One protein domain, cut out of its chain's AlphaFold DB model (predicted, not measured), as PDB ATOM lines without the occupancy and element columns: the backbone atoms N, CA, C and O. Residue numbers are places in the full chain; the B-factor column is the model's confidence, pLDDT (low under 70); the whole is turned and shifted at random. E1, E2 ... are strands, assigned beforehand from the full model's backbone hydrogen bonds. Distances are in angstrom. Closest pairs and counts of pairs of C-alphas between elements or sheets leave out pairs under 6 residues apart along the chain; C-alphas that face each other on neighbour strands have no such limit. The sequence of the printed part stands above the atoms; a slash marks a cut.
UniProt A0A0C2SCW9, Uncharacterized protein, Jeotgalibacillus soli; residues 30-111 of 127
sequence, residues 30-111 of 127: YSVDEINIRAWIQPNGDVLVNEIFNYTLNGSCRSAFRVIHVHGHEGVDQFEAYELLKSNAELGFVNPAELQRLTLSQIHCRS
ATOM      1  N   TYR A  30      48.432  46.875  -6.597       83.62
ATOM      2  CA  TYR A  30      47.181  46.958  -7.325       83.62
ATOM      3  C   TYR A  30      47.178  48.207  -8.202       83.62
ATOM      4  O   TYR A  30      47.816  49.204  -7.857       83.62
ATOM      5  N   SER A  31      46.457  48.149  -9.315       87.31
ATOM      6  CA  SER A  31      46.043  49.321 -10.081       87.31
ATOM      7  C   SER A  31      44.530  49.441 -10.043       87.31
ATOM      8  O   SER A  31      43.817  48.448  -9.896       87.31
ATOM      9  N   VAL A  32      44.051  50.680 -10.125       87.00
ATOM     10  CA  VAL A  32      42.644  50.964 -10.391       87.00
ATOM     11  C   VAL A  32      42.553  51.268 -11.872       87.00
ATOM     12  O   VAL A  32      43.116  52.266 -12.321       87.00
ATOM     13  N   ASP A  33      41.912  50.380 -12.614       86.81
ATOM     14  CA  ASP A  33      41.902  50.440 -14.073       86.81
ATOM     15  C   ASP A  33      40.741  51.313 -14.557       86.81
ATOM     16  O   ASP A  33      40.894  52.117 -15.474       86.81
ATOM     17  N   GLU A  34      39.590  51.201 -13.888       86.50
ATOM     18  CA  GLU A  34      38.386  51.962 -14.204       86.50
ATOM     19  C   GLU A  34      37.518  52.168 -12.957       86.50
ATOM     20  O   GLU A  34      37.443  51.306 -12.074       86.50
ATOM     21  N   ILE A  35      36.849  53.319 -12.901       88.19
ATOM     22  CA  ILE A  35      35.874  53.658 -11.868       88.19
ATOM     23  C   ILE A  35      34.632  54.221 -12.550       88.19
ATOM     24  O   ILE A  35      34.694  55.270 -13.189       88.19
ATOM     25  N   ASN A  36      33.499  53.561 -12.344       88.31
ATOM     26  CA  ASN A  36      32.195  54.035 -12.778       88.31
ATOM     27  C   ASN A  36      31.348  54.341 -11.542       88.31
ATOM     28  O   ASN A  36      31.219  53.496 -10.658       88.31
ATOM     29  N   ILE A  37      30.763  55.542 -11.476       90.25
ATOM     30  CA  ILE A  37      29.918  55.996 -10.359       90.25
ATOM     31  C   ILE A  37      28.657  56.638 -10.924       90.25
ATOM     32  O   ILE A  37      28.726  57.489 -11.813       90.25
ATOM     33  N   ARG A  38      27.500  56.268 -10.378       89.75
ATOM     34  CA  ARG A  38      26.225  56.923 -10.669       89.75
ATOM     35  C   ARG A  38      25.491  57.208  -9.369       89.75
ATOM     36  O   ARG A  38      25.329  56.314  -8.544       89.75
ATOM     37  N   ALA A  39      25.049  58.450  -9.212       91.62
ATOM     38  CA  ALA A  39      24.326  58.904  -8.036       91.62
ATOM     39  C   ALA A  39      22.979  59.518  -8.427       91.62
ATOM     40  O   ALA A  39      22.876  60.193  -9.453       91.62
ATOM     41  N   TRP A  40      21.969  59.310  -7.589       92.88
ATOM     42  CA  TRP A  40      20.647  59.908  -7.727       92.88
ATOM     43  C   TRP A  40      20.224  60.524  -6.405       92.88
ATOM     44  O   TRP A  40      20.249  59.857  -5.372       92.88
ATOM     45  N   ILE A  41      19.808  61.786  -6.458       94.19
ATOM     46  CA  ILE A  41      19.203  62.471  -5.319       94.19
ATOM     47  C   ILE A  41      17.713  62.139  -5.334       94.19
ATOM     48  O   ILE A  41      17.014  62.408  -6.313       94.19
ATOM     49  N   GLN A  42      17.245  61.520  -4.263       94.19
ATOM     50  CA  GLN A  42      15.849  61.178  -4.059       94.19
ATOM     51  C   GLN A  42      15.052  62.419  -3.622       94.19
ATOM     52  O   GLN A  42      15.623  63.365  -3.076       94.19
ATOM     53  N   PRO A  43      13.718  62.446  -3.816       96.19
ATOM     54  CA  PRO A  43      12.889  63.592  -3.430       96.19
ATOM     55  C   PRO A  43      12.951  63.961  -1.940       96.19
ATOM     56  O   PRO A  43      12.662  65.099  -1.583       96.19
ATOM     57  N   ASN A  44      13.313  63.010  -1.075       93.81
ATOM     58  CA  ASN A  44      13.495  63.220   0.362       93.81
ATOM     59  C   ASN A  44      14.887  63.770   0.734       93.81
ATOM     60  O   ASN A  44      15.124  64.045   1.903       93.81
ATOM     61  N   GLY A  45      15.782  63.958  -0.242       91.56
ATOM     62  CA  GLY A  45      17.146  64.446  -0.038       91.56
ATOM     63  C   GLY A  45      18.202  63.348   0.094       91.56
ATOM     64  O   GLY A  45      19.390  63.662   0.019       91.56
ATOM     65  N   ASP A  46      17.803  62.080   0.215       91.44
ATOM     66  CA  ASP A  46      18.746  60.963   0.290       91.44
ATOM     67  C   ASP A  46      19.461  60.755  -1.043       91.44
ATOM     68  O   ASP A  46      18.917  61.020  -2.118       91.44
ATOM     69  N   VAL A  47      20.671  60.203  -0.992       91.50
ATOM     70  CA  VAL A  47      21.455  59.909  -2.192       91.50
ATOM     71  C   VAL A  47      21.626  58.404  -2.345       91.50
ATOM     72  O   VAL A  47      22.240  57.752  -1.505       91.50
ATOM     73  N   LEU A  48      21.125  57.860  -3.454       90.88
ATOM     74  CA  LEU A  48      21.445  56.503  -3.886       90.88
ATOM     75  C   LEU A  48      22.711  56.545  -4.742       90.88
ATOM     76  O   LEU A  48      22.759  57.302  -5.712       90.88
ATOM     77  N   VAL A  49      23.710  55.723  -4.422       90.06
ATOM     78  CA  VAL A  49      24.983  55.662  -5.156       90.06
ATOM     79  C   VAL A  49      25.278  54.223  -5.573       90.06
ATOM     80  O   VAL A  49      25.369  53.342  -4.725       90.06
ATOM     81  N   ASN A  50      25.475  54.006  -6.875       90.38
ATOM     82  CA  ASN A  50      25.927  52.739  -7.445       90.38
ATOM     83  C   ASN A  50      27.324  52.910  -8.041       90.38
ATOM     84  O   ASN A  50      27.578  53.868  -8.776       90.38
ATOM     85  N   GLU A  51      28.216  51.967  -7.752       90.12
ATOM     86  CA  GLU A  51      29.627  52.064  -8.121       90.12
ATOM     87  C   GLU A  51      30.164  50.725  -8.616       90.12
ATOM     88  O   GLU A  51      29.826  49.673  -8.074       90.12
ATOM     89  N   ILE A  52      31.024  50.778  -9.632       90.00
ATOM     90  CA  ILE A  52      31.804  49.642 -10.122       90.00
ATOM     91  C   ILE A  52      33.268  50.075 -10.150       90.00
ATOM     92  O   ILE A  52      33.608  51.094 -10.753       90.00
ATOM     93  N   PHE A  53      34.124  49.285  -9.502       88.38
ATOM     94  CA  PHE A  53      35.571  49.474  -9.499       88.38
ATOM     95  C   PHE A  53      36.241  48.268 -10.139       88.38
ATOM     96  O   PHE A  53      36.054  47.141  -9.680       88.38
ATOM     97  N   ASN A  54      37.061  48.523 -11.153       87.75
ATOM     98  CA  ASN A  54      37.881  47.506 -11.794       87.75
ATOM     99  C   ASN A  54      39.319  47.633 -11.286       87.75
ATOM    100  O   ASN A  54      39.936  48.696 -11.398       87.75
ATOM    101  N   TYR A  55      39.838  46.546 -10.711       85.62
ATOM    102  CA  TYR A  55      41.196  46.477 -10.180       85.62
ATOM    103  C   TYR A  55      41.987  45.355 -10.842       85.62
ATOM    104  O   TYR A  55      41.509  44.222 -10.922       85.62
ATOM    105  N   THR A  56      43.248  45.631 -11.157       86.50
ATOM    106  CA  THR A  56      44.243  44.591 -11.422       86.50
ATOM    107  C   THR A  56      45.088  44.388 -10.170       86.50
ATOM    108  O   THR A  56      45.694  45.325  -9.651       86.50
ATOM    109  N   LEU A  57      45.121  43.154  -9.660       85.56
ATOM    110  CA  LEU A  57      45.818  42.784  -8.428       85.56
ATOM    111  C   LEU A  57      47.043  41.919  -8.742       85.56
ATOM    112  O   LEU A  57      46.919  40.839  -9.314       85.56
ATOM    113  N   ASN A  58      48.222  42.348  -8.292       85.56
ATOM    114  CA  ASN A  58      49.432  41.530  -8.296       85.56
ATOM    115  C   ASN A  58      49.634  40.932  -6.902       85.56
ATOM    116  O   ASN A  58      50.089  41.605  -5.974       85.56
ATOM    117  N   GLY A  59      49.286  39.654  -6.765       80.00
ATOM    118  CA  GLY A  59      49.301  38.919  -5.500       80.00
ATOM    119  C   GLY A  59      47.898  38.656  -4.953       80.00
ATOM    120  O   GLY A  59      46.895  39.078  -5.520       80.00
ATOM    121  N   SER A  60      47.812  37.920  -3.842       77.31
ATOM    122  CA  SER A  60      46.522  37.573  -3.243       77.31
ATOM    123  C   SER A  60      45.953  38.726  -2.412       77.31
ATOM    124  O   SER A  60      46.585  39.216  -1.472       77.31
ATOM    125  N   CYS A  61      44.724  39.126  -2.737       70.00
ATOM    126  CA  CYS A  61      43.906  40.000  -1.908       70.00
ATOM    127  C   CYS A  61      42.913  39.146  -1.120       70.00
ATOM    128  O   CYS A  61      42.254  38.275  -1.680       70.00
ATOM    129  N   ARG A  62      42.833  39.366   0.194       72.75
ATOM    130  CA  ARG A  62      41.884  38.660   1.073       72.75
ATOM    131  C   ARG A  62      40.692  39.525   1.473       72.75
ATOM    132  O   ARG A  62      39.716  38.997   1.989       72.75
ATOM    133  N   SER A  63      40.798  40.839   1.295       72.25
ATOM    134  CA  SER A  63      39.813  41.806   1.773       72.25
ATOM    135  C   SER A  63      39.988  43.147   1.070       72.25
ATOM    136  O   SER A  63      41.119  43.612   0.923       72.25
ATOM    137  N   ALA A  64      38.879  43.801   0.749       74.12
ATOM    138  CA  ALA A  64      38.833  45.211   0.379       74.12
ATOM    139  C   ALA A  64      38.225  46.029   1.530       74.12
ATOM    140  O   ALA A  64      37.462  45.496   2.336       74.12
ATOM    141  N   PHE A  65      38.563  47.316   1.615       74.88
ATOM    142  CA  PHE A  65      37.991  48.240   2.596       74.88
ATOM    143  C   PHE A  65      37.434  49.470   1.888       74.88
ATOM    144  O   PHE A  65      37.957  49.896   0.858       74.88
ATOM    145  N   ARG A  66      36.388  50.068   2.465       76.44
ATOM    146  CA  ARG A  66      35.818  51.323   1.985       76.44
ATOM    147  C   ARG A  66      35.615  52.291   3.142       76.44
ATOM    148  O   ARG A  66      35.126  51.909   4.202       76.44
ATOM    149  N   VAL A  67      36.014  53.539   2.918       77.06
ATOM    150  CA  VAL A  67      35.847  54.640   3.871       77.06
ATOM    151  C   VAL A  67      34.825  55.606   3.298       77.06
ATOM    152  O   VAL A  67      34.965  56.042   2.157       77.06
ATOM    153  N   ILE A  68      33.813  55.941   4.093       80.94
ATOM    154  CA  ILE A  68      32.787  56.921   3.731       80.94
ATOM    155  C   ILE A  68      32.843  58.045   4.764       80.94
ATOM    156  O   ILE A  68      32.751  57.814   5.968       80.94
ATOM    157  N   HIS A  69      33.092  59.269   4.312       80.00
ATOM    158  CA  HIS A  69      33.235  60.413   5.206       80.00
ATOM    159  C   HIS A  69      31.887  61.047   5.489       80.00
ATOM    160  O   HIS A  69      31.337  61.659   4.598       80.00
ATOM    161  N   VAL A  70      31.446  61.042   6.743       79.88
ATOM    162  CA  VAL A  70      30.141  61.590   7.175       79.88
ATOM    163  C   VAL A  70      30.049  63.118   7.171       79.88
ATOM    164  O   VAL A  70      29.141  63.705   7.750       79.88
ATOM    165  N   HIS A  71      31.024  63.815   6.593       85.19
ATOM    166  CA  HIS A  71      30.949  65.267   6.551       85.19
ATOM    167  C   HIS A  71      29.970  65.694   5.455       85.19
ATOM    168  O   HIS A  71      30.223  65.451   4.279       85.19
ATOM    169  N   GLY A  72      28.878  66.349   5.848       83.50
ATOM    170  CA  GLY A  72      27.856  66.832   4.917       83.50
ATOM    171  C   GLY A  72      26.713  65.850   4.643       83.50
ATOM    172  O   GLY A  72      25.908  66.127   3.762       83.50
ATOM    173  N   HIS A  73      26.621  64.737   5.379       84.38
ATOM    174  CA  HIS A  73      25.474  63.821   5.356       84.38
ATOM    175  C   HIS A  73      25.363  63.044   6.679       84.38
ATOM    176  O   HIS A  73      26.316  62.989   7.453       84.38
ATOM    177  N   GLU A  74      24.210  62.432   6.948       84.75
ATOM    178  CA  GLU A  74      23.921  61.759   8.231       84.75
ATOM    179  C   GLU A  74      24.510  60.343   8.349       84.75
ATOM    180  O   GLU A  74      24.389  59.688   9.380       84.75
ATOM    181  N   GLY A  75      25.212  59.880   7.316       84.81
ATOM    182  CA  GLY A  75      25.799  58.545   7.262       84.81
ATOM    183  C   GLY A  75      25.336  57.758   6.045       84.81
ATOM    184  O   GLY A  75      25.106  58.340   4.986       84.81
ATOM    185  N   VAL A  76      25.294  56.434   6.191       86.06
ATOM    186  CA  VAL A  76      24.865  55.484   5.160       86.06
ATOM    187  C   VAL A  76      23.886  54.520   5.804       86.06
ATOM    188  O   VAL A  76      24.274  53.770   6.699       86.06
ATOM    189  N   ASP A  77      22.647  54.524   5.324       85.38
ATOM    190  CA  ASP A  77      21.591  53.667   5.868       85.38
ATOM    191  C   ASP A  77      21.692  52.232   5.351       85.38
ATOM    192  O   ASP A  77      21.462  51.271   6.084       85.38
ATOM    193  N   GLN A  78      22.040  52.076   4.071       86.19
ATOM    194  CA  GLN A  78      22.129  50.782   3.403       86.19
ATOM    195  C   GLN A  78      23.406  50.701   2.576       86.19
ATOM    196  O   GLN A  78      23.733  51.605   1.808       86.19
ATOM    197  N   PHE A  79      24.127  49.594   2.732       86.06
ATOM    198  CA  PHE A  79      25.351  49.329   1.996       86.06
ATOM    199  C   PHE A  79      25.436  47.854   1.645       86.06
ATOM    200  O   PHE A  79      25.291  46.983   2.502       86.06
ATOM    201  N   GLU A  80      25.733  47.587   0.383       86.94
ATOM    202  CA  GLU A  80      25.934  46.244  -0.128       86.94
ATOM    203  C   GLU A  80      27.173  46.223  -1.015       86.94
ATOM    204  O   GLU A  80      27.471  47.191  -1.713       86.94
ATOM    205  N   ALA A  81      27.902  45.112  -0.979       87.81
ATOM    206  CA  ALA A  81      29.067  44.906  -1.821       87.81
ATOM    207  C   ALA A  81      28.976  43.551  -2.511       87.81
ATOM    208  O   ALA A  81      28.537  42.555  -1.926       87.81
ATOM    209  N   TYR A  82      29.432  43.530  -3.756       87.88
ATOM    210  CA  TYR A  82      29.369  42.368  -4.621       87.88
ATOM    211  C   TYR A  82      30.670  42.236  -5.405       87.88
ATOM    212  O   TYR A  82      31.273  43.234  -5.796       87.88
ATOM    213  N   GLU A  83      31.081  40.999  -5.642       87.50
ATOM    214  CA  GLU A  83      32.053  40.660  -6.670       87.50
ATOM    215  C   GLU A  83      31.313  40.461  -7.994       87.50
ATOM    216  O   GLU A  83      30.288  39.775  -8.057       87.50
ATOM    217  N   LEU A  84      31.831  41.094  -9.046       87.75
ATOM    218  CA  LEU A  84      31.344  40.925 -10.406       87.75
ATOM    219  C   LEU A  84      31.978  39.679 -11.011       87.75
ATOM    220  O   LEU A  84      33.188  39.620 -11.209       87.75
ATOM    221  N   LEU A  85      31.146  38.701 -11.359       85.50
ATOM    222  CA  LEU A  85      31.609  37.452 -11.966       85.50
ATOM    223  C   LEU A  85      31.970  37.620 -13.452       85.50
ATOM    224  O   LEU A  85      32.608  36.746 -14.041       85.50
ATOM    225  N   LYS A  86      31.568  38.741 -14.069       80.31
ATOM    226  CA  LYS A  86      31.910  39.129 -15.442       80.31
ATOM    227  C   LYS A  86      32.460  40.549 -15.488       80.31
ATOM    228  O   LYS A  86      31.962  41.445 -14.816       80.31
ATOM    229  N   SER A  87      33.460  40.758 -16.339       72.69
ATOM    230  CA  SER A  87      34.259  41.987 -16.394       72.69
ATOM    231  C   SER A  87      33.649  43.136 -17.210       72.69
ATOM    232  O   SER A  87      34.262  44.190 -17.299       72.69
ATOM    233  N   ASN A  88      32.487  42.953 -17.844       76.88
ATOM    234  CA  ASN A  88      31.872  43.936 -18.750       76.88
ATOM    235  C   ASN A  88      30.538  44.497 -18.229       76.88
ATOM    236  O   ASN A  88      29.672  44.876 -19.017       76.88
ATOM    237  N   ALA A  89      30.350  44.498 -16.912       79.50
ATOM    238  CA  ALA A  89      29.123  44.968 -16.291       79.50
ATOM    239  C   ALA A  89      28.959  46.490 -16.430       79.50
ATOM    240  O   ALA A  89      29.892  47.253 -16.184       79.50
ATOM    241  N   GLU A  90      27.750  46.928 -16.778       82.19
ATOM    242  CA  GLU A  90      27.407  48.344 -16.893       82.19
ATOM    243  C   GLU A  90      26.562  48.799 -15.696       82.19
ATOM    244  O   GLU A  90      25.597  48.138 -15.292       82.19
ATOM    245  N   LEU A  91      26.897  49.966 -15.136       81.88
ATOM    246  CA  LEU A  91      26.161  50.550 -14.018       81.88
ATOM    247  C   LEU A  91      24.667  50.721 -14.328       81.88
ATOM    248  O   LEU A  91      24.271  51.443 -15.245       81.88
ATOM    249  N   GLY A  92      23.832  50.124 -13.476       78.06
ATOM    250  CA  GLY A  92      22.372  50.152 -13.597       78.06
ATOM    251  C   GLY A  92      21.776  49.035 -14.458       78.06
ATOM    252  O   GLY A  92      20.556  48.917 -14.490       78.06
ATOM    253  N   PHE A  93      22.602  48.198 -15.097       82.56
ATOM    254  CA  PHE A  93      22.155  47.081 -15.942       82.56
ATOM    255  C   PHE A  93      22.749  45.728 -15.522       82.56
ATOM    256  O   PHE A  93      22.653  44.749 -16.259       82.56
ATOM    257  N   VAL A  94      23.365  45.655 -14.338       83.12
ATOM    258  CA  VAL A  94      23.994  44.424 -13.851       83.12
ATOM    259  C   VAL A  94      22.936  43.392 -13.472       83.12
ATOM    260  O   VAL A  94      22.025  43.673 -12.692       83.12
ATOM    261  N   ASN A  95      23.069  42.178 -14.006       84.81
ATOM    262  CA  ASN A  95      22.176  41.078 -13.675       84.81
ATOM    263  C   ASN A  95      22.541  40.494 -12.294       84.81
ATOM    264  O   ASN A  95      23.704  40.148 -12.085       84.81
ATOM    265  N   PRO A  96      21.579  40.296 -11.372       84.69
ATOM    266  CA  PRO A  96      21.842  39.666 -10.076       84.69
ATOM    267  C   PRO A  96      22.529  38.296 -10.151       84.69
ATOM    268  O   PRO A  96      23.282  37.944  -9.251       84.69
ATOM    269  N   ALA A  97      22.313  37.527 -11.224       87.31
ATOM    270  CA  ALA A  97      22.977  36.236 -11.428       87.31
ATOM    271  C   ALA A  97      24.494  36.355 -11.686       87.31
ATOM    272  O   ALA A  97      25.214  35.362 -11.609       87.31
ATOM    273  N   GLU A  98      24.978  37.554 -12.009       86.69
ATOM    274  CA  GLU A  98      26.390  37.862 -12.267       86.69
ATOM    275  C   GLU A  98      27.070  38.506 -11.052       86.69
ATOM    276  O   GLU A  98      28.229  38.918 -11.130       86.69
ATOM    277  N   LEU A  99      26.351  38.580  -9.929       86.06
ATOM    278  CA  LEU A  99      26.812  39.152  -8.677       86.06
ATOM    279  C   LEU A  99      27.000  38.058  -7.633       86.06
ATOM    280  O   LEU A  99      26.082  37.304  -7.314       86.06
ATOM    281  N   GLN A 100      28.179  38.034  -7.025       87.81
ATOM    282  CA  GLN A 100      28.414  37.278  -5.807       87.81
ATOM    283  C   GLN A 100      28.441  38.239  -4.626       87.81
ATOM    284  O   GLN A 100      29.313  39.100  -4.527       87.81
ATOM    285  N   ARG A 101      27.480  38.099  -3.708       86.69
ATOM    286  CA  ARG A 101      27.427  38.956  -2.520       86.69
ATOM    287  C   ARG A 101      28.654  38.724  -1.653       86.69
ATOM    288  O   ARG A 101      28.949  37.591  -1.267       86.69
ATOM    289  N   LEU A 102      29.340  39.809  -1.323       83.56
ATOM    290  CA  LEU A 102      30.477  39.770  -0.425       83.56
ATOM    291  C   LEU A 102      29.990  39.815   1.018       83.56
ATOM    292  O   LEU A 102      29.038  40.516   1.365       83.56
ATOM    293  N   THR A 103      30.665  39.055   1.876       82.94
ATOM    294  CA  THR A 103      30.424  39.156   3.314       82.94
ATOM    295  C   THR A 103      31.025  40.463   3.802       82.94
ATOM    296  O   THR A 103      32.239  40.661   3.744       82.94
ATOM    297  N   LEU A 104      30.165  41.360   4.273       69.38
ATOM    298  CA  LEU A 104      30.591  42.611   4.871       69.38
ATOM    299  C   LEU A 104      31.111  42.337   6.274       69.38
ATOM    300  O   LEU A 104      30.409  41.780   7.114       69.38
ATOM    301  N   SER A 105      32.356  42.729   6.509       61.41
ATOM    302  CA  SER A 105      32.976  42.619   7.818       61.41
ATOM    303  C   SER A 105      32.804  43.891   8.647       61.41
ATOM    304  O   SER A 105      32.440  43.758   9.811       61.41
ATOM    305  N   GLN A 106      33.043  45.093   8.076       51.00
ATOM    306  CA  GLN A 106      32.860  46.419   8.712       51.00
ATOM    307  C   GLN A 106      32.737  47.579   7.687       51.00
ATOM    308  O   GLN A 106      33.455  47.592   6.687       51.00
ATOM    309  N   ILE A 107      31.901  48.595   7.968       47.66
ATOM    310  CA  ILE A 107      31.868  49.903   7.268       47.66
ATOM    311  C   ILE A 107      32.446  50.959   8.218       47.66
ATOM    312  O   ILE A 107      31.891  51.194   9.289       47.66
ATOM    313  N   HIS A 108      33.566  51.597   7.858       43.81
ATOM    314  CA  HIS A 108      34.192  52.620   8.704       43.81
ATOM    315  C   HIS A 108      33.844  54.034   8.218       43.81
ATOM    316  O   HIS A 108      34.419  54.545   7.252       43.81
ATOM    317  N   CYS A 109      32.923  54.679   8.930       42.47
ATOM    318  CA  CYS A 109      32.550  56.075   8.731       42.47
ATOM    319  C   CYS A 109      33.454  56.995   9.568       42.47
ATOM    320  O   CYS A 109      33.231  57.179  10.764       42.47
ATOM    321  N   ARG A 110      34.517  57.556   8.975       40.69
ATOM    322  CA  ARG A 110      35.493  58.382   9.717       40.69
ATOM    323  C   ARG A 110      35.097  59.860   9.682       40.69
ATOM    324  O   ARG A 110      35.162  60.492   8.623       40.69
ATOM    325  N   SER A 111      34.769  60.432  10.845       37.50
ATOM    326  CA  SER A 111      34.759  61.890  11.031       37.50
ATOM    327  C   SER A 111      36.192  62.419  10.894       37.50
ATOM    328  O   SER A 111      37.141  61.841  11.431       37.50
TER     329      SER A 111
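What this domain is: This is residues 30 to 111 of the 127 residues of an uncharacterized protein of Jeotgalibacillus soli (UniProt A0A0C2SCW9). With little regular structure, the domain is a long hairpin, E1 and E2, with the loop of residues 59 to 81 folding back to a very short hairpin, E3 and E4. The 82 printed residues hold no named helix and four strands, E1 to E4, in two antiparallel sheets, E1 - E2 and E3 - E4. The class is all strand, with 30 residues in named elements. It is only just loose, close to compact, with a radius of gyration of the C-alphas of 14.2 A and spans of 39 by 29 by 22 A.

Where its parts are: E1, residues 30 to 41, begins at C-alpha (47.181, 46.958, -7.325), bends by 60 degrees at residue 33 and measures 32.1 A. E2, residues 47 to 58, measures 34.0 A. E3 is residues 82 to 84, 6.3 A; E4 is residues 99 to 101, 6.2 A, ending at C-alpha (27.427, 38.956, -2.520).

How they stand to each other: In hairpin E1 and E2, N 36 and O 52 are 2.9 A apart, within hydrogen-bond range. E2 and E3 are near each other, with 6 pairs of C-alphas within 10 A. In hairpin E3 and E4, N 83 and O 100 are within range at 2.8 A. E1 is apart from E3 and E4, and E2 from E4.

The domain as a whole: The C-alphas farthest apart, of Pro 43 and Gly 59, are 44.0 A apart. The printed part has no cut. Links E2 to E3 and E3 to E4 are long. Residues 67 to 68 pair with 108 to 109, parallel. Residues 104 to 111 have pLDDT under 70.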